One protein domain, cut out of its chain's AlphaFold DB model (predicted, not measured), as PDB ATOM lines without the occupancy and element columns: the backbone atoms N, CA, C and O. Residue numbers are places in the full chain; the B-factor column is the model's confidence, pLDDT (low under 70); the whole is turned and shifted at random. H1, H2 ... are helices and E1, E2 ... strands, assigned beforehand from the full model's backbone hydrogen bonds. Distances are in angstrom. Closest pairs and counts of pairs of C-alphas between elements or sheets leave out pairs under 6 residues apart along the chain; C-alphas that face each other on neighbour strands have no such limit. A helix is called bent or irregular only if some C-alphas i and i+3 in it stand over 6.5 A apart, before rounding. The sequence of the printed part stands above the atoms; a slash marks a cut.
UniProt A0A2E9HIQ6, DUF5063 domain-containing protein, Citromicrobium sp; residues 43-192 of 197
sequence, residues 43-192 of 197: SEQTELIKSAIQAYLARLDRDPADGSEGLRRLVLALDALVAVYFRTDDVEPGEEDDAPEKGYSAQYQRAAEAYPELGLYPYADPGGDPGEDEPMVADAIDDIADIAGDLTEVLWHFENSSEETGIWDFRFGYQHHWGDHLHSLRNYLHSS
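Overview. This is residues 43 to 192 of the 197 residues of the protein "DUF5063 domain-containing protein" of Citromicrobium sp (UniProt A0A2E9HIQ6). Look for one long helix, H4, through the middle of a helical body: H1, H3, H5 and H6 pack round it, and H2 packs on H1 and H6. At H4's beginning a small hairpin, E1 and E2, leads out to a loop whose residues 127 to 132 stick out. The 150 printed residues, mostly helix by class, run H1 H2 H3 E1 E2 H4 H5 H6, with E1 - E2 antiparallel. The whole is compact, radius of gyration of the C-alphas 15.7 A, spanning 41 by 41 by 28 A.

Along the chain. Find E1, residues 120 to 123 (9.3 A), and E2, 136 to 139 (10.3 A). H4, 140 to 160, runs 30.4 A from C-alpha 140 at (204.169, 225.610, 212.182). H5 is 163 to 176 (20.0 A); H6, 178 to 191 (19.7 A), ends at C-alpha 191, (207.471, 213.223, 210.818). H1 is 43 to 57 (20.9 A), H3 104 to 114 (15.0 A). H2, 64 to 85 (28.4 A), has a kink of 54 degrees near residue 71 and is irregular: C-alphas 65 and 68 are 9.0 A apart.

Arrangement. In the hairpin E1 and E2, N 121 and O 138 are 2.9 A apart, within hydrogen-bond range. E2 and H6 are near each other. H4, the hub, touches H6 (closest C-alphas Ile 147 and Trp 178, 4.9 A), H3 (Tyr 108 and Ala 145, 4.8 A), H5 (His 157 and Gly 166, 4.9 A; a shallow tilt of 21 degrees, opposite ways) and H1 (Ile 53 and Leu 151, 6.2 A). H1 and H2, a helical hairpin, touch at Tyr 56 and Ala 77, their closest C-alphas, 5.1 A. H2 touches H6 with residues 75 to 78 alone, closest C-alphas Leu 78 and Leu 182, 6.7 A; H2 and H4 are apart. Every O i to N i+4 pair is within range in H1, H3, H4, H5 and H6, and 16 of 18 in H2.

Size, cuts and confidence. The C-alphas farthest apart, Ser 43 and Glu 132, are 46.7 A apart. The printed part has no cut; the links H2 to H3 and E1 to E2 are long. Mean pLDDT of the printed part is 94.2, and no printed residue is under 70.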
ATOM      1  N   SER A  43     178.019 220.413 231.874       90.31
ATOM      2  CA  SER A  43     178.995 221.067 232.745       90.31
ATOM      3  C   SER A  43     180.332 220.318 232.812       90.31
ATOM      4  O   SER A  43     181.382 220.941 232.882       90.31
ATOM      5  N   GLU A  44     180.320 218.985 232.747       94.12
ATOM      6  CA  GLU A  44     181.539 218.175 232.677       94.12
ATOM      7  C   GLU A  44     182.234 218.321 231.315       94.12
ATOM      8  O   GLU A  44     183.456 218.444 231.271       94.12
ATOM      9  N   GLN A  45     181.475 218.384 230.214       94.25
ATOM     10  CA  GLN A  45     182.023 218.666 228.880       94.25
ATOM     11  C   GLN A  45     182.687 220.045 228.833       94.25
ATOM     12  O   GLN A  45     183.834 220.155 228.404       94.25
ATOM     13  N   THR A  46     182.011 221.074 229.345       96.94
ATOM     14  CA  THR A  46     182.531 222.442 229.444       96.94
ATOM     15  C   THR A  46     183.863 222.483 230.191       96.94
ATOM     16  O   THR A  46     184.833 223.052 229.693       96.94
ATOM     17  N   GLU A  47     183.959 221.837 231.354       97.56
ATOM     18  CA  GLU A  47     185.205 221.813 232.131       97.56
ATOM     19  C   GLU A  47     186.328 221.035 231.430       97.56
ATOM     20  O   GLU A  47     187.492 221.445 231.489       97.56
ATOM     21  N   LEU A  48     186.005 219.947 230.722       97.94
ATOM     22  CA  LEU A  48     186.982 219.206 229.917       97.94
ATOM     23  C   LEU A  48     187.524 220.050 228.761       97.94
ATOM     24  O   LEU A  48     188.739 220.075 228.554       97.94
ATOM     25  N   ILE A  49     186.647 220.758 228.044       98.56
ATOM     26  CA  ILE A  49     187.028 221.655 226.946       98.56
ATOM     27  C   ILE A  49     187.917 222.772 227.483       98.56
ATOM     28  O   ILE A  49     189.052 222.915 227.031       98.56
ATOM     29  N   LYS A  50     187.462 223.502 228.509       98.69
ATOM     30  CA  LYS A  50     188.240 224.585 229.131       98.69
ATOM     31  C   LYS A  50     189.612 224.107 229.593       98.69
ATOM     32  O   LYS A  50     190.615 224.751 229.296       98.69
ATOM     33  N   SER A  51     189.676 222.955 230.262       98.62
ATOM     34  CA  SER A  51     190.936 222.390 230.752       98.62
ATOM     35  C   SER A  51     191.895 222.031 229.616       98.62
ATOM     36  O   SER A  51     193.090 222.319 229.708       98.62
ATOM     37  N   ALA A  52     191.401 221.417 228.537       98.81
ATOM     38  CA  ALA A  52     192.226 221.059 227.384       98.81
ATOM     39  C   ALA A  52     192.736 222.301 226.642       98.81
ATOM     40  O   ALA A  52     193.924 222.376 226.322       98.81
ATOM     41  N   ILE A  53     191.874 223.303 226.453       98.75
ATOM     42  CA  ILE A  53     192.252 224.585 225.858       98.75
ATOM     43  C   ILE A  53     193.315 225.278 226.704       98.75
ATOM     44  O   ILE A  53     194.363 225.650 226.189       98.75
ATOM     45  N   GLN A  54     193.099 225.417 228.011       98.69
ATOM     46  CA  GLN A  54     194.069 226.058 228.900       98.69
ATOM     47  C   GLN A  54     195.405 225.307 228.919       98.69
ATOM     48  O   GLN A  54     196.467 225.932 228.920       98.69
ATOM     49  N   ALA A  55     195.375 223.971 228.882       98.56
ATOM     50  CA  ALA A  55     196.583 223.158 228.785       98.56
ATOM     51  C   ALA A  55     197.349 223.402 227.475       98.56
ATOM     52  O   ALA A  55     198.582 223.417 227.507       98.56
ATOM     53  N   TYR A  56     196.640 223.611 226.361       98.75
ATOM     54  CA  TYR A  56     197.219 224.009 225.079       98.75
ATOM     55  C   TYR A  56     197.760 225.443 225.111       98.75
ATOM     56  O   TYR A  56     198.922 225.657 224.789       98.75
ATOM     57  N   LEU A  57     196.985 226.423 225.578       98.44
ATOM     58  CA  LEU A  57     197.416 227.824 225.640       98.44
ATOM     59  C   LEU A  57     198.655 228.012 226.528       98.44
ATOM     60  O   LEU A  57     199.550 228.776 226.182       98.44
ATOM     61  N   ALA A  58     198.781 227.237 227.609       98.00
ATOM     62  CA  ALA A  58     199.980 227.211 228.451       98.00
ATOM     63  C   ALA A  58     201.236 226.668 227.736       98.00
ATOM     64  O   ALA A  58     202.315 226.610 228.328       98.00
ATOM     65  N   ARG A  59     201.126 226.181 226.496       98.06
ATOM     66  CA  ARG A  59     202.263 225.790 225.650       98.06
ATOM     67  C   ARG A  59     202.883 226.973 224.923       98.06
ATOM     68  O   ARG A  59     204.045 226.856 224.549       98.06
ATOM     69  N   LEU A  60     202.157 228.078 224.766       97.62
ATOM     70  CA  LEU A  60     202.669 229.313 224.168       97.62
ATOM     71  C   LEU A  60     203.558 230.108 225.138       97.62
ATOM     72  O   LEU A  60     204.258 231.013 224.708       97.62
ATOM     73  N   ASP A  61     203.572 229.742 226.421       95.31
ATOM     74  CA  ASP A  61     204.427 230.354 227.448       95.31
ATOM     75  C   ASP A  61     205.559 229.416 227.903       95.31
ATOM     76  O   ASP A  61     206.109 229.578 228.995       95.31
ATOM     77  N   ARG A  62     205.878 228.373 227.119       94.38
ATOM     78  CA  ARG A  62     206.965 227.451 227.482       94.38
ATOM     79  C   ARG A  62     208.320 228.164 227.451       94.38
ATOM     80  O   ARG A  62     208.531 229.078 226.659       94.38
ATOM     81  N   ASP A  63     209.267 227.666 228.241       95.62
ATOM     82  CA  ASP A  63     210.674 228.038 228.096       95.62
ATOM     83  C   ASP A  63     211.274 227.279 226.893       95.62
ATOM     84  O   ASP A  63     211.230 226.044 226.882       95.62
ATOM     85  N   PRO A  64     211.855 227.956 225.884       94.50
ATOM     86  CA  PRO A  64     212.534 227.290 224.768       94.50
ATOM     87  C   PRO A  64     213.659 226.341 225.205       94.50
ATOM     88  O   PRO A  64     213.997 225.403 224.480       94.50
ATOM     89  N   ALA A  65     214.228 226.537 226.401       94.31
ATOM     90  CA  ALA A  65     215.225 225.639 226.977       94.31
ATOM     91  C   ALA A  65     214.683 224.229 227.288       94.31
ATOM     92  O   ALA A  65     215.480 223.297 227.414       94.31
ATOM     93  N   ASP A  66     213.358 224.040 227.353       92.25
ATOM     94  CA  ASP A  66     212.730 222.720 227.510       92.25
ATOM     95  C   ASP A  66     212.937 221.816 226.274       92.25
ATOM     96  O   ASP A  66     212.780 220.592 226.367       92.25
ATOM     97  N   GLY A  67     213.288 222.388 225.114       91.06
ATOM     98  CA  GLY A  67     213.623 221.668 223.882       91.06
ATOM     99  C   GLY A  67     212.623 220.560 223.520       91.06
ATOM    100  O   GLY A  67     211.414 220.781 223.430       91.06
ATOM    101  N   SER A  68     213.126 219.334 223.342       91.12
ATOM    102  CA  SER A  68     212.326 218.155 222.972       91.12
ATOM    103  C   SER A  68     211.181 217.842 223.941       91.12
ATOM    104  O   SER A  68     210.124 217.381 223.514       91.12
ATOM    105  N   GLU A  69     211.345 218.105 225.238       93.12
ATOM    106  CA  GLU A  69     210.267 217.893 226.208       93.12
ATOM    107  C   GLU A  69     209.154 218.936 226.027       93.12
ATOM    108  O   GLU A  69     207.970 218.602 226.099       93.12
ATOM    109  N   GLY A  70     209.510 220.182 225.703       95.25
ATOM    110  CA  GLY A  70     208.545 221.225 225.349       95.25
ATOM    111  C   GLY A  70     207.708 220.841 224.126       95.25
ATOM    112  O   GLY A  70     206.483 220.952 224.141       95.25
ATOM    113  N   LEU A  71     208.353 220.314 223.085       96.25
ATOM    114  CA  LEU A  71     207.681 219.799 221.887       96.25
ATOM    115  C   LEU A  71     206.789 218.586 222.191       96.25
ATOM    116  O   LEU A  71     205.663 218.505 221.701       96.25
ATOM    117  N   ARG A  72     207.246 217.661 223.044       95.12
ATOM    118  CA  ARG A  72     206.431 216.526 223.502       95.12
ATOM    119  C   ARG A  72     205.166 216.999 224.223       95.12
ATOM    120  O   ARG A  72     204.095 216.437 224.010       95.12
ATOM    121  N   ARG A  73     205.263 218.037 225.056       97.38
ATOM    122  CA  ARG A  73     204.104 218.622 225.753       97.38
ATOM    123  C   ARG A  73     203.140 219.328 224.807       97.38
ATOM    124  O   ARG A  73     201.940 219.251 225.052       97.38
ATOM    125  N   LEU A  74     203.636 219.986 223.755       98.06
ATOM    126  CA  LEU A  74     202.787 220.535 222.691       98.06
ATOM    127  C   LEU A  74     201.993 219.417 222.016       98.06
ATOM    128  O   LEU A  74     200.771 219.470 221.973       98.06
ATOM    129  N   VAL A  75     202.682 218.360 221.584       97.69
ATOM    130  CA  VAL A  75     202.072 217.168 220.981       97.69
ATOM    131  C   VAL A  75     200.967 216.578 221.860       97.69
ATOM    132  O   VAL A  75     199.866 216.332 221.381       97.69
ATOM    133  N   LEU A  76     201.243 216.380 223.151       97.56
ATOM    134  CA  LEU A  76     200.255 215.830 224.079       97.56
ATOM    135  C   LEU A  76     199.046 216.756 224.260       97.56
ATOM    136  O   LEU A  76     197.939 216.263 224.454       97.56
ATOM    137  N   ALA A  77     199.244 218.076 224.200       98.75
ATOM    138  CA  ALA A  77     198.149 219.037 224.268       98.75
ATOM    139  C   ALA A  77     197.278 219.003 223.001       98.75
ATOM    140  O   ALA A  77     196.056 218.988 223.120       98.75
ATOM    141  N   LEU A  78     197.885 218.904 221.811       98.75
ATOM    142  CA  LEU A  78     197.157 218.720 220.548       98.75
ATOM    143  C   LEU A  78     196.328 217.424 220.576       98.75
ATOM    144  O   LEU A  78     195.121 217.448 220.343       98.75
ATOM    145  N   ASP A  79     196.947 216.300 220.947       98.56
ATOM    146  CA  ASP A  79     196.262 215.003 221.026       98.56
ATOM    147  C   ASP A  79     195.109 215.039 222.064       98.56
ATOM    148  O   ASP A  79     194.063 214.414 221.869       98.56
ATOM    149  N   ALA A  80     195.259 215.805 223.153       98.62
ATOM    150  CA  ALA A  80     194.211 215.996 224.156       98.62
ATOM    151  C   ALA A  80     193.015 216.809 223.633       98.62
ATOM    152  O   ALA A  80     191.879 216.437 223.924       98.62
ATOM    153  N   LEU A  81     193.240 217.867 222.843       98.81
ATOM    154  CA  LEU A  81     192.160 218.636 222.206       98.81
ATOM    155  C   LEU A  81     191.302 217.738 221.309       98.81
ATOM    156  O   LEU A  81     190.077 217.739 221.423       98.81
ATOM    157  N   VAL A  82     191.944 216.904 220.485       98.69
ATOM    158  CA  VAL A  82     191.254 215.929 219.626       98.69
ATOM    159  C   VAL A  82     190.453 214.929 220.461       98.69
ATOM    160  O   VAL A  82     189.291 214.649 220.165       98.69
ATOM    161  N   ALA A  83     191.050 214.395 221.529       98.38
ATOM    162  CA  ALA A  83     190.368 213.450 222.408       98.38
ATOM    163  C   ALA A  83     189.137 214.063 223.095       98.38
ATOM    164  O   ALA A  83     188.152 213.352 223.306       98.38
ATOM    165  N   VAL A  84     189.185 215.353 223.444       98.38
ATOM    166  CA  VAL A  84     188.036 216.077 224.001       98.38
ATOM    167  C   VAL A  84     186.976 216.319 222.934       98.38
ATOM    168  O   VAL A  84     185.826 215.994 223.193       98.38
ATOM    169  N   TYR A  85     187.342 216.756 221.724       98.25
ATOM    170  CA  TYR A  85     186.395 216.930 220.613       98.25
ATOM    171  C   TYR A  85     185.516 215.691 220.378       98.25
ATOM    172  O   TYR A  85     184.293 215.803 220.279       98.25
ATOM    173  N   PHE A  86     186.107 214.492 220.369       96.81
ATOM    174  CA  PHE A  86     185.358 213.242 220.177       96.81
ATOM    175  C   PHE A  86     184.486 212.819 221.370       96.81
ATOM    176  O   PHE A  86     183.769 211.825 221.275       96.81
ATOM    177  N   ARG A  87     184.550 213.537 222.493       94.75
ATOM    178  CA  ARG A  87     183.713 213.332 223.688       94.75
ATOM    179  C   ARG A  87     182.729 214.473 223.921       94.75
ATOM    180  O   ARG A  87     182.022 214.456 224.926       94.75
ATOM    181  N   THR A  88     182.721 215.455 223.031       94.75
ATOM    182  CA  THR A  88     181.835 216.605 223.096       94.75
ATOM    183  C   THR A  88     180.605 216.338 222.240       94.75
ATOM    184  O   THR A  88     180.734 215.962 221.073       94.75
ATOM    185  N   ASP A  89     179.426 216.550 222.808       94.31
ATOM    186  CA  ASP A  89     178.152 216.363 222.122       94.31
ATOM    187  C   ASP A  89     177.958 217.395 221.006       94.31
ATOM    188  O   ASP A  89     178.430 218.528 221.083       94.31
ATOM    189  N   ASP A  90     177.216 217.000 219.975       93.81
ATOM    190  CA  ASP A  90     176.785 217.903 218.915       93.81
ATOM    191  C   ASP A  90     175.546 218.680 219.377       93.81
ATOM    192  O   ASP A  90     174.489 218.093 219.626       93.81
ATOM    193  N   VAL A  91     175.694 219.991 219.555       94.38
ATOM    194  CA  VAL A  91     174.649 220.887 220.071       94.38
ATOM    195  C   VAL A  91     174.472 222.058 219.121       94.38
ATOM    196  O   VAL A  91     175.411 222.422 218.431       94.38
ATOM    197  N   GLU A  92     173.288 222.656 219.094       93.75
ATOM    198  CA  GLU A  92     173.072 223.924 218.390       93.75
ATOM    199  C   GLU A  92     173.535 225.093 219.272       93.75
ATOM    200  O   GLU A  92     173.368 225.007 220.496       93.75
ATOM    201  N   PRO A  93     174.076 226.181 218.692       93.50
ATOM    202  CA  PRO A  93     174.480 227.345 219.464       93.50
ATOM    203  C   PRO A  93     173.256 228.072 220.043       93.50
ATOM    204  O   PRO A  93     172.129 227.959 219.547       93.50
ATOM    205  N   GLY A  94     173.483 228.812 221.128       88.31
ATOM    206  CA  GLY A  94     172.500 229.741 221.682       88.31
ATOM    207  C   GLY A  94     172.428 231.051 220.893       88.31
ATOM    208  O   GLY A  94     172.766 231.111 219.715       88.31
ATOM    209  N   GLU A  95     171.996 232.128 221.552       80.56
ATOM    210  CA  GLU A  95     172.208 233.475 221.010       80.56
ATOM    211  C   GLU A  95     173.717 233.777 221.012       80.56
ATOM    212  O   GLU A  95     174.399 233.557 222.017       80.56
ATOM    213  N   GLU A  96     174.231 234.213 219.865       70.44
ATOM    214  CA  GLU A  96     175.646 234.508 219.648       70.44
ATOM    215  C   GLU A  96     175.908 235.998 219.881       70.44
ATOM    216  O   GLU A  96     175.252 236.854 219.281       70.44
ATOM    217  N   ASP A  97     176.879 236.291 220.743       80.88
ATOM    218  CA  ASP A  97     177.552 237.583 220.764       80.88
ATOM    219  C   ASP A  97     178.877 237.427 220.014       80.88
ATOM    220  O   ASP A  97     179.541 236.403 220.152       80.88
ATOM    221  N   ASP A  98     179.279 238.438 219.245       82.56
ATOM    222  CA  ASP A  98     180.550 238.387 218.522       82.56
ATOM    223  C   ASP A  98     181.727 238.468 219.504       82.56
ATOM    224  O   ASP A  98     181.874 239.443 220.256       82.56
ATOM    225  N   ALA A  99     182.608 237.470 219.455       84.12
ATOM    226  CA  ALA A  99     183.867 237.516 220.173       84.12
ATOM    227  C   ALA A  99     184.759 238.672 219.676       84.12
ATOM    228  O   ALA A  99     184.700 239.082 218.510       84.12
ATOM    229  N   PRO A 100     185.620 239.231 220.545       85.81
ATOM    230  CA  PRO A 100     186.574 240.251 220.132       85.81
ATOM    231  C   PRO A 100     187.568 239.705 219.098       85.81
ATOM    232  O   PRO A 100     187.856 238.511 219.056       85.81
ATOM    233  N   GLU A 101     188.148 240.608 218.301       82.81
ATOM    234  CA  GLU A 101     189.135 240.255 217.276       82.81
ATOM    235  C   GLU A 101     190.264 239.387 217.852       82.81
ATOM    236  O   GLU A 101     190.874 239.715 218.879       82.81
ATOM    237  N   LYS A 102     190.556 238.281 217.156       75.12
ATOM    238  CA  LYS A 102     191.637 237.356 217.494       75.12
ATOM    239  C   LYS A 102     192.927 238.159 217.576       75.12
ATOM    240  O   LYS A 102     193.364 238.752 216.594       75.12
ATOM    241  N   GLY A 103     193.558 238.185 218.748       82.31
ATOM    242  CA  GLY A 103     194.851 238.835 218.967       82.31
ATOM    243  C   GLY A 103     196.004 238.114 218.256       82.31
ATOM    244  O   GLY A 103     197.012 237.815 218.892       82.31
ATOM    245  N   TYR A 104     195.861 237.810 216.962       87.38
ATOM    246  CA  TYR A 104     196.716 236.932 216.167       87.38
ATOM    247  C   TYR A 104     198.185 237.334 216.266       87.38
ATOM    248  O   TYR A 104     199.023 236.511 216.614       87.38
ATOM    249  N   SER A 105     198.503 238.624 216.095       91.31
ATOM    250  CA  SER A 105     199.890 239.100 216.196       91.31
ATOM    251  C   SER A 105     200.531 238.784 217.553       91.31
ATOM    252  O   SER A 105     201.736 238.548 217.606       91.31
ATOM    253  N   ALA A 106     199.755 238.783 218.640       93.69
ATOM    254  CA  ALA A 106     200.256 238.431 219.962       93.69
ATOM    255  C   ALA A 106     200.424 236.912 220.113       93.69
ATOM    256  O   ALA A 106     201.425 236.468 220.673       93.69
ATOM    257  N   GLN A 107     199.488 236.111 219.590       94.69
ATOM    258  CA  GLN A 107     199.599 234.648 219.619       94.69
ATOM    259  C   GLN A 107     200.773 234.154 218.772       94.69
ATOM    260  O   GLN A 107     201.561 233.341 219.249       94.69
ATOM    261  N   TYR A 108     200.954 234.713 217.575       96.81
ATOM    262  CA  TYR A 108     202.083 234.413 216.698       96.81
ATOM    263  C   TYR A 108     203.413 234.736 217.372       96.81
ATOM    264  O   TYR A 108     204.322 233.910 217.381       96.81
ATOM    265  N   GLN A 109     203.534 235.915 217.993       97.19
ATOM    266  CA  GLN A 109     204.760 236.282 218.699       97.19
ATOM    267  C   GLN A 109     205.065 235.307 219.843       97.19
ATOM    268  O   GLN A 109     206.192 234.824 219.941       97.19
ATOM    269  N   ARG A 110     204.068 234.972 220.671       97.50
ATOM    270  CA  ARG A 110     204.231 233.994 221.758       97.50
ATOM    271  C   ARG A 110     204.640 232.622 221.222       97.50
ATOM    272  O   ARG A 110     205.565 232.017 221.749       97.50
ATOM    273  N   ALA A 111     204.006 232.153 220.148       98.06
ATOM    274  CA  ALA A 111     204.349 230.892 219.499       98.06
ATOM    275  C   ALA A 111     205.789 230.895 218.954       98.06
ATOM    276  O   ALA A 111     206.536 229.951 219.204       98.06
ATOM    277  N   ALA A 112     206.208 231.965 218.276       98.00
ATOM    278  CA  ALA A 112     207.559 232.106 217.735       98.00
ATOM    279  C   ALA A 112     208.630 232.139 218.835       98.00
ATOM    280  O   ALA A 112     209.684 231.516 218.703       98.00
ATOM    281  N   GLU A 113     208.361 232.858 219.928       97.94
ATOM    282  CA  GLU A 113     209.250 232.929 221.089       97.94
ATOM    283  C   GLU A 113     209.344 231.583 221.800       97.94
ATOM    284  O   GLU A 113     210.439 231.166 222.170       97.94
ATOM    285  N   ALA A 114     208.215 230.890 221.951       97.88
ATOM    286  CA  ALA A 114     208.149 229.578 222.562       97.88
ATOM    287  C   ALA A 114     208.863 228.518 221.715       97.88
ATOM    288  O   ALA A 114     209.611 227.725 222.282       97.88
ATOM    289  N   TYR A 115     208.665 228.492 220.393       97.19
ATOM    290  CA  TYR A 115     209.094 227.419 219.481       97.19
ATOM    291  C   TYR A 115     210.091 227.867 218.400       97.19
ATOM    292  O   TYR A 115     209.849 227.630 217.215       97.19
ATOM    293  N   PRO A 116     211.245 228.458 218.762       96.94
ATOM    294  CA  PRO A 116     212.193 228.990 217.782       96.94
ATOM    295  C   PRO A 116     212.830 227.916 216.883       96.94
ATOM    296  O   PRO A 116     213.456 228.246 215.878       96.94
ATOM    297  N   GLU A 117     212.724 226.635 217.243       95.06
ATOM    298  CA  GLU A 117     213.181 225.509 216.428       95.06
ATOM    299  C   GLU A 117     212.185 225.070 215.342       95.06
ATOM    300  O   GLU A 117     212.551 224.259 214.488       95.06
ATOM    301  N   LEU A 118     210.942 225.559 215.375       96.25
ATOM    302  CA  LEU A 118     209.928 225.276 214.361       96.25
ATOM    303  C   LEU A 118     209.967 226.312 213.227       96.25
ATOM    304  O   LEU A 118     210.640 227.338 213.302       96.25
ATOM    305  N   GLY A 119     209.268 226.010 212.136       93.56
ATOM    306  CA  GLY A 119     209.193 226.871 210.963       93.56
ATOM    307  C   GLY A 119     208.414 226.202 209.840       93.56
ATOM    308  O   GLY A 119     207.565 225.344 210.088       93.56
ATOM    309  N   LEU A 120     208.738 226.578 208.605       96.38
ATOM    310  CA  LEU A 120     208.029 226.115 207.416       96.38
ATOM    311  C   LEU A 120     208.170 224.605 207.190       96.38
ATOM    312  O   LEU A 120     209.267 224.047 207.323       96.38
ATOM    313  N   TYR A 121     207.087 223.962 206.757       95.25
ATOM    314  CA  TYR A 121     207.073 222.543 206.413       95.25
ATOM    315  C   TYR A 121     206.278 222.255 205.129       95.25
ATOM    316  O   TYR A 121     205.364 223.004 204.781       95.25
ATOM    317  N   PRO A 122     206.628 221.185 204.386       92.75
ATOM    318  CA  PRO A 122     205.856 220.773 203.219       92.75
ATOM    319  C   PRO A 122     204.445 220.345 203.621       92.75
ATOM    320  O   PRO A 122     204.288 219.493 204.497       92.75
ATOM    321  N   TYR A 123     203.447 220.885 202.932       89.75
ATOM    322  CA  TYR A 123     202.043 220.526 203.088       89.75
ATOM    323  C   TYR A 123     201.512 219.936 201.780       89.75
ATOM    324  O   TYR A 123     201.890 220.362 200.686       89.75
ATOM    325  N   ALA A 124     200.654 218.932 201.906       85.50
ATOM    326  CA  ALA A 124     199.900 218.363 200.802       85.50
ATOM    327  C   ALA A 124     198.443 218.296 201.245       85.50
ATOM    328  O   ALA A 124     198.172 217.730 202.305       85.50
ATOM    329  N   ASP A 125     197.543 218.869 200.448       85.56
ATOM    330  CA  ASP A 125     196.112 218.831 200.728       85.56
ATOM    331  C   ASP A 125     195.608 217.380 200.630       85.56
ATOM    332  O   ASP A 125     195.646 216.786 199.547       85.56
ATOM    333  N   PRO A 126     195.157 216.763 201.738       82.88
ATOM    334  CA  PRO A 126     194.663 215.392 201.710       82.88
ATOM    335  C   PRO A 126     193.328 215.245 200.964       82.88
ATOM    336  O   PRO A 126     192.972 214.122 200.599       82.88
ATOM    337  N   GLY A 127     192.576 216.332 200.768       86.38
ATOM    338  CA  GLY A 127     191.345 216.364 199.974       86.38
ATOM    339  C   GLY A 127     191.569 216.681 198.494       86.38
ATOM    340  O   GLY A 127     190.621 216.596 197.713       86.38
ATOM    341  N   GLY A 128     192.801 217.036 198.136       85.75
ATOM    342  CA  GLY A 128     193.223 217.413 196.799       85.75
ATOM    343  C   GLY A 128     193.377 216.245 195.816       85.75
ATOM    344  O   GLY A 128     193.333 215.071 196.201       85.75
ATOM    345  N   ASP A 129     193.569 216.559 194.533       87.88
ATOM    346  CA  ASP A 129     193.755 215.570 193.466       87.88
ATOM    347  C   ASP A 129     195.228 215.101 193.417       87.88
ATOM    348  O   ASP A 129     196.136 215.868 193.057       87.88
ATOM    349  N   PRO A 130     195.521 213.821 193.746       84.31
ATOM    350  CA  PRO A 130     196.900 213.363 193.875       84.31
ATOM    351  C   PRO A 130     197.692 213.489 192.571       84.31
ATOM    352  O   PRO A 130     197.409 212.816 191.579       84.31
ATOM    353  N   GLY A 131     198.757 214.290 192.608       81.75
ATOM    354  CA  GLY A 131     199.651 214.512 191.471       81.75
ATOM    355  C   GLY A 131     199.202 215.611 190.506       81.75
ATOM    356  O   GLY A 131     199.947 215.898 189.567       81.75
ATOM    357  N   GLU A 132     198.041 216.224 190.739       82.75
ATOM    358  CA  GLU A 132     197.603 217.439 190.041       82.75
ATOM    359  C   GLU A 132     197.880 218.694 190.873       82.75
ATOM    360  O   GLU A 132     198.240 219.728 190.307       82.75
ATOM    361  N   ASP A 133     197.813 218.580 192.200       84.50
ATOM    362  CA  ASP A 133     198.048 219.715 193.084       84.50
ATOM    363  C   ASP A 133     199.519 220.115 193.199       84.50
ATOM    364  O   ASP A 133     200.447 219.294 193.235       84.50
ATOM    365  N   GLU A 134     199.724 221.428 193.285       84.62
ATOM    366  CA  GLU A 134     201.039 222.017 193.476       84.62
ATOM    367  C   GLU A 134     201.551 221.753 194.903       84.62
ATOM    368  O   GLU A 134     200.783 221.821 195.864       84.62
ATOM    369  N   PRO A 135     202.858 221.488 195.086       83.62
ATOM    370  CA  PRO A 135     203.444 221.395 196.416       83.62
ATOM    371  C   PRO A 135     203.216 222.682 197.216       83.62
ATOM    372  O   PRO A 135     203.601 223.766 196.772       83.62
ATOM    373  N   MET A 136     202.654 222.554 198.416       90.25
ATOM    374  CA  MET A 136     202.378 223.681 199.304       90.25
ATOM    375  C   MET A 136     203.375 223.740 200.461       90.25
ATOM    376  O   MET A 136     204.092 222.782 200.771       90.25
ATOM    377  N   VAL A 137     203.421 224.900 201.112       94.00
ATOM    378  CA  VAL A 137     204.219 225.141 202.312       94.00
ATOM    379  C   VAL A 137     203.294 225.700 203.380       94.00
ATOM    380  O   VAL A 137     202.600 226.681 203.125       94.00
ATOM    381  N   ALA A 138     203.306 225.076 204.551       95.75
ATOM    382  CA  ALA A 138     202.639 225.558 205.752       95.75
ATOM    383  C   ALA A 138     203.677 226.084 206.755       95.75
ATOM    384  O   ALA A 138     204.880 225.833 206.604       95.75
ATOM    385  N   ASP A 139     203.222 226.818 207.767       97.75
ATOM    386  CA  ASP A 139     204.061 227.399 208.814       97.75
ATOM    387  C   ASP A 139     203.610 226.898 210.188       97.75
ATOM    388  O   ASP A 139     202.506 227.174 210.642       97.75
ATOM    389  N   ALA A 140     204.490 226.171 210.878       98.00
ATOM    390  CA  ALA A 140     204.169 225.610 212.182       98.00
ATOM    391  C   ALA A 140     203.916 226.680 213.260       98.00
ATOM    392  O   ALA A 140     203.221 226.398 214.234       98.00
ATOM    393  N   ILE A 141     204.492 227.880 213.131       98.44
ATOM    394  CA  ILE A 141     204.237 228.981 214.071       98.44
ATOM    395  C   ILE A 141     202.845 229.565 213.838       98.44
ATOM    396  O   ILE A 141     202.138 229.839 214.809       98.44
ATOM    397  N   ASP A 142     202.458 229.702 212.571       98.19
ATOM    398  CA  ASP A 142     201.124 230.134 212.151       98.19
ATOM    399  C   ASP A 142     200.054 229.164 212.663       98.19
ATOM    400  O   ASP A 142     199.162 229.575 213.400       98.19
ATOM    401  N   ASP A 143     200.243 227.858 212.444       98.50
ATOM    402  CA  ASP A 143     199.326 226.823 212.941       98.50
ATOM    403  C   ASP A 143     199.131 226.901 214.464       98.50
ATOM    404  O   ASP A 143     198.010 226.815 214.968       98.50
ATOM    405  N   ILE A 144     200.217 227.075 215.234       98.62
ATOM    406  CA  ILE A 144     200.129 227.190 216.698       98.62
ATOM    407  C   ILE A 144     199.318 228.432 217.093       98.62
ATOM    408  O   ILE A 144     198.520 228.374 218.040       98.62
ATOM    409  N   ALA A 145     199.540 229.547 216.396       98.25
ATOM    410  CA  ALA A 145     198.898 230.826 216.660       98.25
ATOM    411  C   ALA A 145     197.406 230.817 216.308       98.25
ATOM    412  O   ALA A 145     196.607 231.286 217.121       98.25
ATOM    413  N   ASP A 146     197.028 230.242 215.166       98.12
ATOM    414  CA  ASP A 146     195.636 230.143 214.721       98.12
ATOM    415  C   ASP A 146     194.821 229.232 215.633       98.12
ATOM    416  O   ASP A 146     193.765 229.639 216.124       98.12
ATOM    417  N   ILE A 147     195.359 228.061 215.999       98.62
ATOM    418  CA  ILE A 147     194.722 227.197 217.004       98.62
ATOM    419  C   ILE A 147     194.558 227.964 218.327       98.62
ATOM    420  O   ILE A 147     193.516 227.888 218.971       98.62
ATOM    421  N   ALA A 148     195.563 228.732 218.765       98.44
ATOM    422  CA  ALA A 148     195.452 229.504 220.004       98.44
ATOM    423  C   ALA A 148     194.401 230.623 219.913       98.44
ATOM    424  O   ALA A 148     193.712 230.890 220.902       98.44
ATOM    425  N   GLY A 149     194.283 231.276 218.756       97.38
ATOM    426  CA  GLY A 149     193.272 232.291 218.477       97.38
ATOM    427  C   GLY A 149     191.861 231.721 218.566       97.38
ATOM    428  O   GLY A 149     191.066 232.206 219.370       97.38
ATOM    429  N   ASP A 150     191.596 230.648 217.823       97.69
ATOM    430  CA  ASP A 150     190.303 229.953 217.806       97.69
ATOM    431  C   ASP A 150     189.907 229.447 219.195       97.69
ATOM    432  O   ASP A 150     188.792 229.657 219.659       97.69
ATOM    433  N   LEU A 151     190.828 228.824 219.928       98.25
ATOM    434  CA  LEU A 151     190.492 228.298 221.252       98.25
ATOM    435  C   LEU A 151     190.320 229.401 222.311       98.25
ATOM    436  O   LEU A 151     189.644 229.188 223.317       98.25
ATOM    437  N   THR A 152     190.906 230.583 222.108       97.38
ATOM    438  CA  THR A 152     190.649 231.745 222.979       97.38
ATOM    439  C   THR A 152     189.230 232.281 222.771       97.38
ATOM    440  O   THR A 152     188.581 232.659 223.745       97.38
ATOM    441  N   GLU A 153     188.736 232.269 221.532       96.25
ATOM    442  CA  GLU A 153     187.350 232.618 221.190       96.25
ATOM    443  C   GLU A 153     186.349 231.675 221.871       96.25
ATOM    444  O   GLU A 153     185.443 232.129 222.571       96.25
ATOM    445  N   VAL A 154     186.616 230.368 221.831       97.19
ATOM    446  CA  VAL A 154     185.819 229.359 222.547       97.19
ATOM    447  C   VAL A 154     185.731 229.655 224.050       97.19
ATOM    448  O   VAL A 154     184.654 229.580 224.649       97.19
ATOM    449  N   LEU A 155     186.855 229.998 224.697       97.69
ATOM    450  CA  LEU A 155     186.847 230.373 226.118       97.69
ATOM    451  C   LEU A 155     186.009 231.626 226.370       97.69
ATOM    452  O   LEU A 155     185.283 231.677 227.364       97.69
ATOM    453  N   TRP A 156     186.084 232.607 225.472       96.88
ATOM    454  CA  TRP A 156     185.292 233.824 225.571       96.88
ATOM    455  C   TRP A 156     183.788 233.521 225.492       96.88
ATOM    456  O   TRP A 156     183.041 234.016 226.339       96.88
ATOM    457  N   HIS A 157     183.350 232.646 224.581       96.06
ATOM    458  CA  HIS A 157     181.946 232.219 224.486       96.06
ATOM    459  C   HIS A 157     181.449 231.534 225.761       96.06
ATOM    460  O   HIS A 157     180.345 231.818 226.227       96.06
ATOM    461  N   PHE A 158     182.274 230.697 226.393       96.06
ATOM    462  CA  PHE A 158     181.910 230.094 227.678       96.06
ATOM    463  C   PHE A 158     181.763 231.097 228.829       96.06
ATOM    464  O   PHE A 158     181.150 230.766 229.847       96.06
ATOM    465  N   GLU A 159     182.387 232.266 228.729       95.25
ATOM    466  CA  GLU A 159     182.369 233.297 229.770       95.25
ATOM    467  C   GLU A 159     181.299 234.367 229.529       95.25
ATOM    468  O   GLU A 159     180.801 234.949 230.494       95.25
ATOM    469  N   ASN A 160     180.952 234.626 228.266       94.94
ATOM    470  CA  ASN A 160     180.156 235.790 227.874       94.94
ATOM    471  C   ASN A 160     178.843 235.434 227.168       94.94
ATOM    472  O   ASN A 160     177.971 236.293 227.090       94.94
ATOM    473  N   SER A 161     178.672 234.188 226.719       93.12
ATOM    474  CA  SER A 161     177.481 233.742 225.987       93.12
ATOM    475  C   SER A 161     176.799 232.571 226.713       93.12
ATOM    476  O   SER A 161     176.360 232.718 227.857       93.12
ATOM    477  N   SER A 162     176.684 231.403 226.073       93.19
ATOM    478  CA  SER A 162     176.080 230.194 226.645       93.19
ATOM    479  C   SER A 162     177.040 229.002 226.595       93.19
ATOM    480  O   SER A 162     177.978 228.982 225.795       93.19
ATOM    481  N   GLU A 163     176.800 227.988 227.437       94.81
ATOM    482  CA  GLU A 163     177.562 226.732 227.375       94.81
ATOM    483  C   GLU A 163     177.396 226.058 226.009       94.81
ATOM    484  O   GLU A 163     178.372 225.564 225.447       94.81
ATOM    485  N   GLU A 164     176.182 226.081 225.456       95.50
ATOM    486  CA  GLU A 164     175.879 225.561 224.125       95.50
ATOM    487  C   GLU A 164     176.686 226.265 223.030       95.50
ATOM    488  O   GLU A 164     177.270 225.586 222.190       95.50
ATOM    489  N   THR A 165     176.789 227.598 223.068       95.81
ATOM    490  CA  THR A 165     177.596 228.367 222.106       95.81
ATOM    491  C   THR A 165     179.075 227.992 222.198       95.81
ATOM    492  O   THR A 165     179.681 227.701 221.174       95.81
ATOM    493  N   GLY A 166     179.657 227.913 223.401       96.81
ATOM    494  CA  GLY A 166     181.066 227.522 223.557       96.81
ATOM    495  C   GLY A 166     181.349 226.078 223.119       96.81
ATOM    496  O   GLY A 166     182.378 225.798 222.505       96.81
ATOM    497  N   ILE A 167     180.423 225.150 223.388       97.38
ATOM    498  CA  ILE A 167     180.513 223.759 222.919       97.38
ATOM    499  C   ILE A 167     180.419 223.692 221.391       97.38
ATOM    500  O   ILE A 167     181.225 223.002 220.758       97.38
ATOM    501  N   TRP A 168     179.437 224.381 220.812       97.19
ATOM    502  CA  TRP A 168     179.235 224.422 219.370       97.19
ATOM    503  C   TRP A 168     180.450 225.021 218.669       97.19
ATOM    504  O   TRP A 168     180.989 224.383 217.771       97.19
ATOM    505  N   ASP A 169     180.945 226.167 219.132       97.25
ATOM    506  CA  ASP A 169     182.086 226.875 218.546       97.25
ATOM    507  C   ASP A 169     183.367 226.024 218.583       97.25
ATOM    508  O   ASP A 169     184.049 225.850 217.571       97.25
ATOM    509  N   PHE A 170     183.628 225.344 219.708       98.38
ATOM    510  CA  PHE A 170     184.736 224.391 219.814       98.38
ATOM    511  C   PHE A 170     184.675 223.301 218.734       98.38
ATOM    512  O   PHE A 170     185.690 222.982 218.104       98.38
ATOM    513  N   ARG A 171     183.487 222.727 218.505       98.19
ATOM    514  CA  ARG A 171     183.279 221.675 217.500       98.19
ATOM    515  C   ARG A 171     183.317 222.218 216.081       98.19
ATOM    516  O   ARG A 171     183.939 221.601 215.217       98.19
ATOM    517  N   PHE A 172     182.654 223.341 215.843       97.44
ATOM    518  CA  PHE A 172     182.575 223.978 214.542       97.44
ATOM    519  C   PHE A 172     183.971 224.376 214.062       97.44
ATOM    520  O   PHE A 172     184.357 223.996 212.957       97.44
ATOM    521  N   GLY A 173     184.768 225.017 214.920       97.88
ATOM    522  CA  GLY A 173     186.158 225.356 214.622       97.88
ATOM    523  C   GLY A 173     187.016 224.127 214.309       97.88
ATOM    524  O   GLY A 173     187.825 224.169 213.387       97.88
ATOM    525  N   TYR A 174     186.807 222.995 214.995       98.56
ATOM    526  CA  TYR A 174     187.561 221.771 214.696       98.56
ATOM    527  C   TYR A 174     187.280 221.274 213.280       98.56
ATOM    528  O   TYR A 174     188.179 220.835 212.574       98.56
ATOM    529  N   GLN A 175     186.015 221.320 212.873       97.75
ATOM    530  CA  GLN A 175     185.565 220.783 211.593       97.75
ATOM    531  C   GLN A 175     185.935 221.672 210.401       97.75
ATOM    532  O   GLN A 175     185.928 221.177 209.277       97.75
ATOM    533  N   HIS A 176     186.207 222.960 210.636       96.12
ATOM    534  CA  HIS A 176     186.329 223.952 209.564       96.12
ATOM    535  C   HIS A 176     187.618 224.784 209.599       96.12
ATOM    536  O   HIS A 176     187.871 225.501 208.632       96.12
ATOM    537  N   HIS A 177     188.392 224.760 210.691       96.44
ATOM    538  CA  HIS A 177     189.580 225.605 210.828       96.44
ATOM    539  C   HIS A 177     190.676 224.995 211.722       96.44
ATOM    540  O   HIS A 177     191.549 224.294 211.209       96.44
ATOM    541  N   TRP A 178     190.661 225.196 213.051       98.25
ATOM    542  CA  TRP A 178     191.765 224.759 213.922       98.25
ATOM    543  C   TRP A 178     192.060 223.255 213.871       98.25
ATOM    544  O   TRP A 178     193.182 222.851 214.179       98.25
ATOM    545  N   GLY A 179     191.098 222.410 213.482       98.19
ATOM    546  CA  GLY A 179     191.351 220.981 213.288       98.19
ATOM    547  C   GLY A 179     192.308 220.691 212.130       98.19
ATOM    548  O   GLY A 179     193.179 219.830 212.277       98.19
ATOM    549  N   ASP A 180     192.218 221.435 211.027       96.19
ATOM    550  CA  ASP A 180     193.103 221.269 209.868       96.19
ATOM    551  C   ASP A 180     194.534 221.702 210.205       96.19
ATOM    552  O   ASP A 180     195.486 220.947 209.967       96.19
ATOM    553  N   HIS A 181     194.685 222.859 210.861       97.81
ATOM    554  CA  HIS A 181     195.968 223.315 211.404       97.81
ATOM    555  C   HIS A 181     196.547 222.294 212.389       97.81
ATOM    556  O   HIS A 181     197.719 221.925 212.295       97.81
ATOM    557  N   LEU A 182     195.723 221.763 213.301       98.50
ATOM    558  CA  LEU A 182     196.156 220.772 214.284       98.50
ATOM    559  C   LEU A 182     196.700 219.514 213.617       98.50
ATOM    560  O   LEU A 182     197.773 219.046 213.999       98.50
ATOM    561  N   HIS A 183     195.974 218.933 212.661       97.00
ATOM    562  CA  HIS A 183     196.392 217.680 212.024       97.00
ATOM    563  C   HIS A 183     197.639 217.871 211.168       97.00
ATOM    564  O   HIS A 183     198.541 217.028 211.204       97.00
ATOM    565  N   SER A 184     197.732 218.999 210.465       95.81
ATOM    566  CA  SER A 184     198.896 219.361 209.651       95.81
ATOM    567  C   SER A 184     200.141 219.535 210.521       95.81
ATOM    568  O   SER A 184     201.146 218.837 210.321       95.81
ATOM    569  N   LEU A 185     200.034 220.340 211.581       97.31
ATOM    570  CA  LEU A 185     201.087 220.536 212.572       97.31
ATOM    571  C   LEU A 185     201.463 219.221 213.259       97.31
ATOM    572  O   LEU A 185     202.644 218.913 213.437       97.31
ATOM    573  N   ARG A 186     200.479 218.403 213.643       96.44
ATOM    574  CA  ARG A 186     200.736 217.144 214.345       96.44
ATOM    575  C   ARG A 186     201.483 216.149 213.465       96.44
ATOM    576  O   ARG A 186     202.413 215.496 213.955       96.44
ATOM    577  N   ASN A 187     201.108 216.057 212.192       94.56
ATOM    578  CA  ASN A 187     201.799 215.243 211.200       94.56
ATOM    579  C   ASN A 187     203.234 215.736 210.975       94.56
ATOM    580  O   ASN A 187     204.168 214.927 210.964       94.56
ATOM    581  N   TYR A 188     203.428 217.055 210.873       95.12
ATOM    582  CA  TYR A 188     204.756 217.656 210.791       95.12
ATOM    583  C   TYR A 188     205.611 217.288 212.005       95.12
ATOM    584  O   TYR A 188     206.696 216.735 211.840       95.12
ATOM    585  N   LEU A 189     205.111 217.496 213.225       94.69
ATOM    586  CA  LEU A 189     205.840 217.166 214.451       94.69
ATOM    587  C   LEU A 189     206.179 215.670 214.521       94.69
ATOM    588  O   LEU A 189     207.310 215.324 214.850       94.69
ATOM    589  N   HIS A 190     205.250 214.784 214.151       92.56
ATOM    590  CA  HIS A 190     205.496 213.338 214.120       92.56
ATOM    591  C   HIS A 190     206.575 212.930 213.103       92.56
ATOM    592  O   HIS A 190     207.388 212.050 213.383       92.56
ATOM    593  N   SER A 191     206.584 213.570 211.935       88.12
ATOM    594  CA  SER A 191     207.471 213.223 210.818       88.12
ATOM    595  C   SER A 191     208.811 213.964 210.854       88.12
ATOM    596  O   SER A 191     209.773 213.570 210.188       88.12
ATOM    597  N   SER A 192     208.890 215.060 211.608       81.75
ATOM    598  CA  SER A 192     210.083 215.893 211.695       81.75
ATOM    599  C   SER A 192     211.198 215.182 212.459       81.75
ATOM    600  O   SER A 192     210.984 214.528 213.475       81.75
TER     601      SER A 192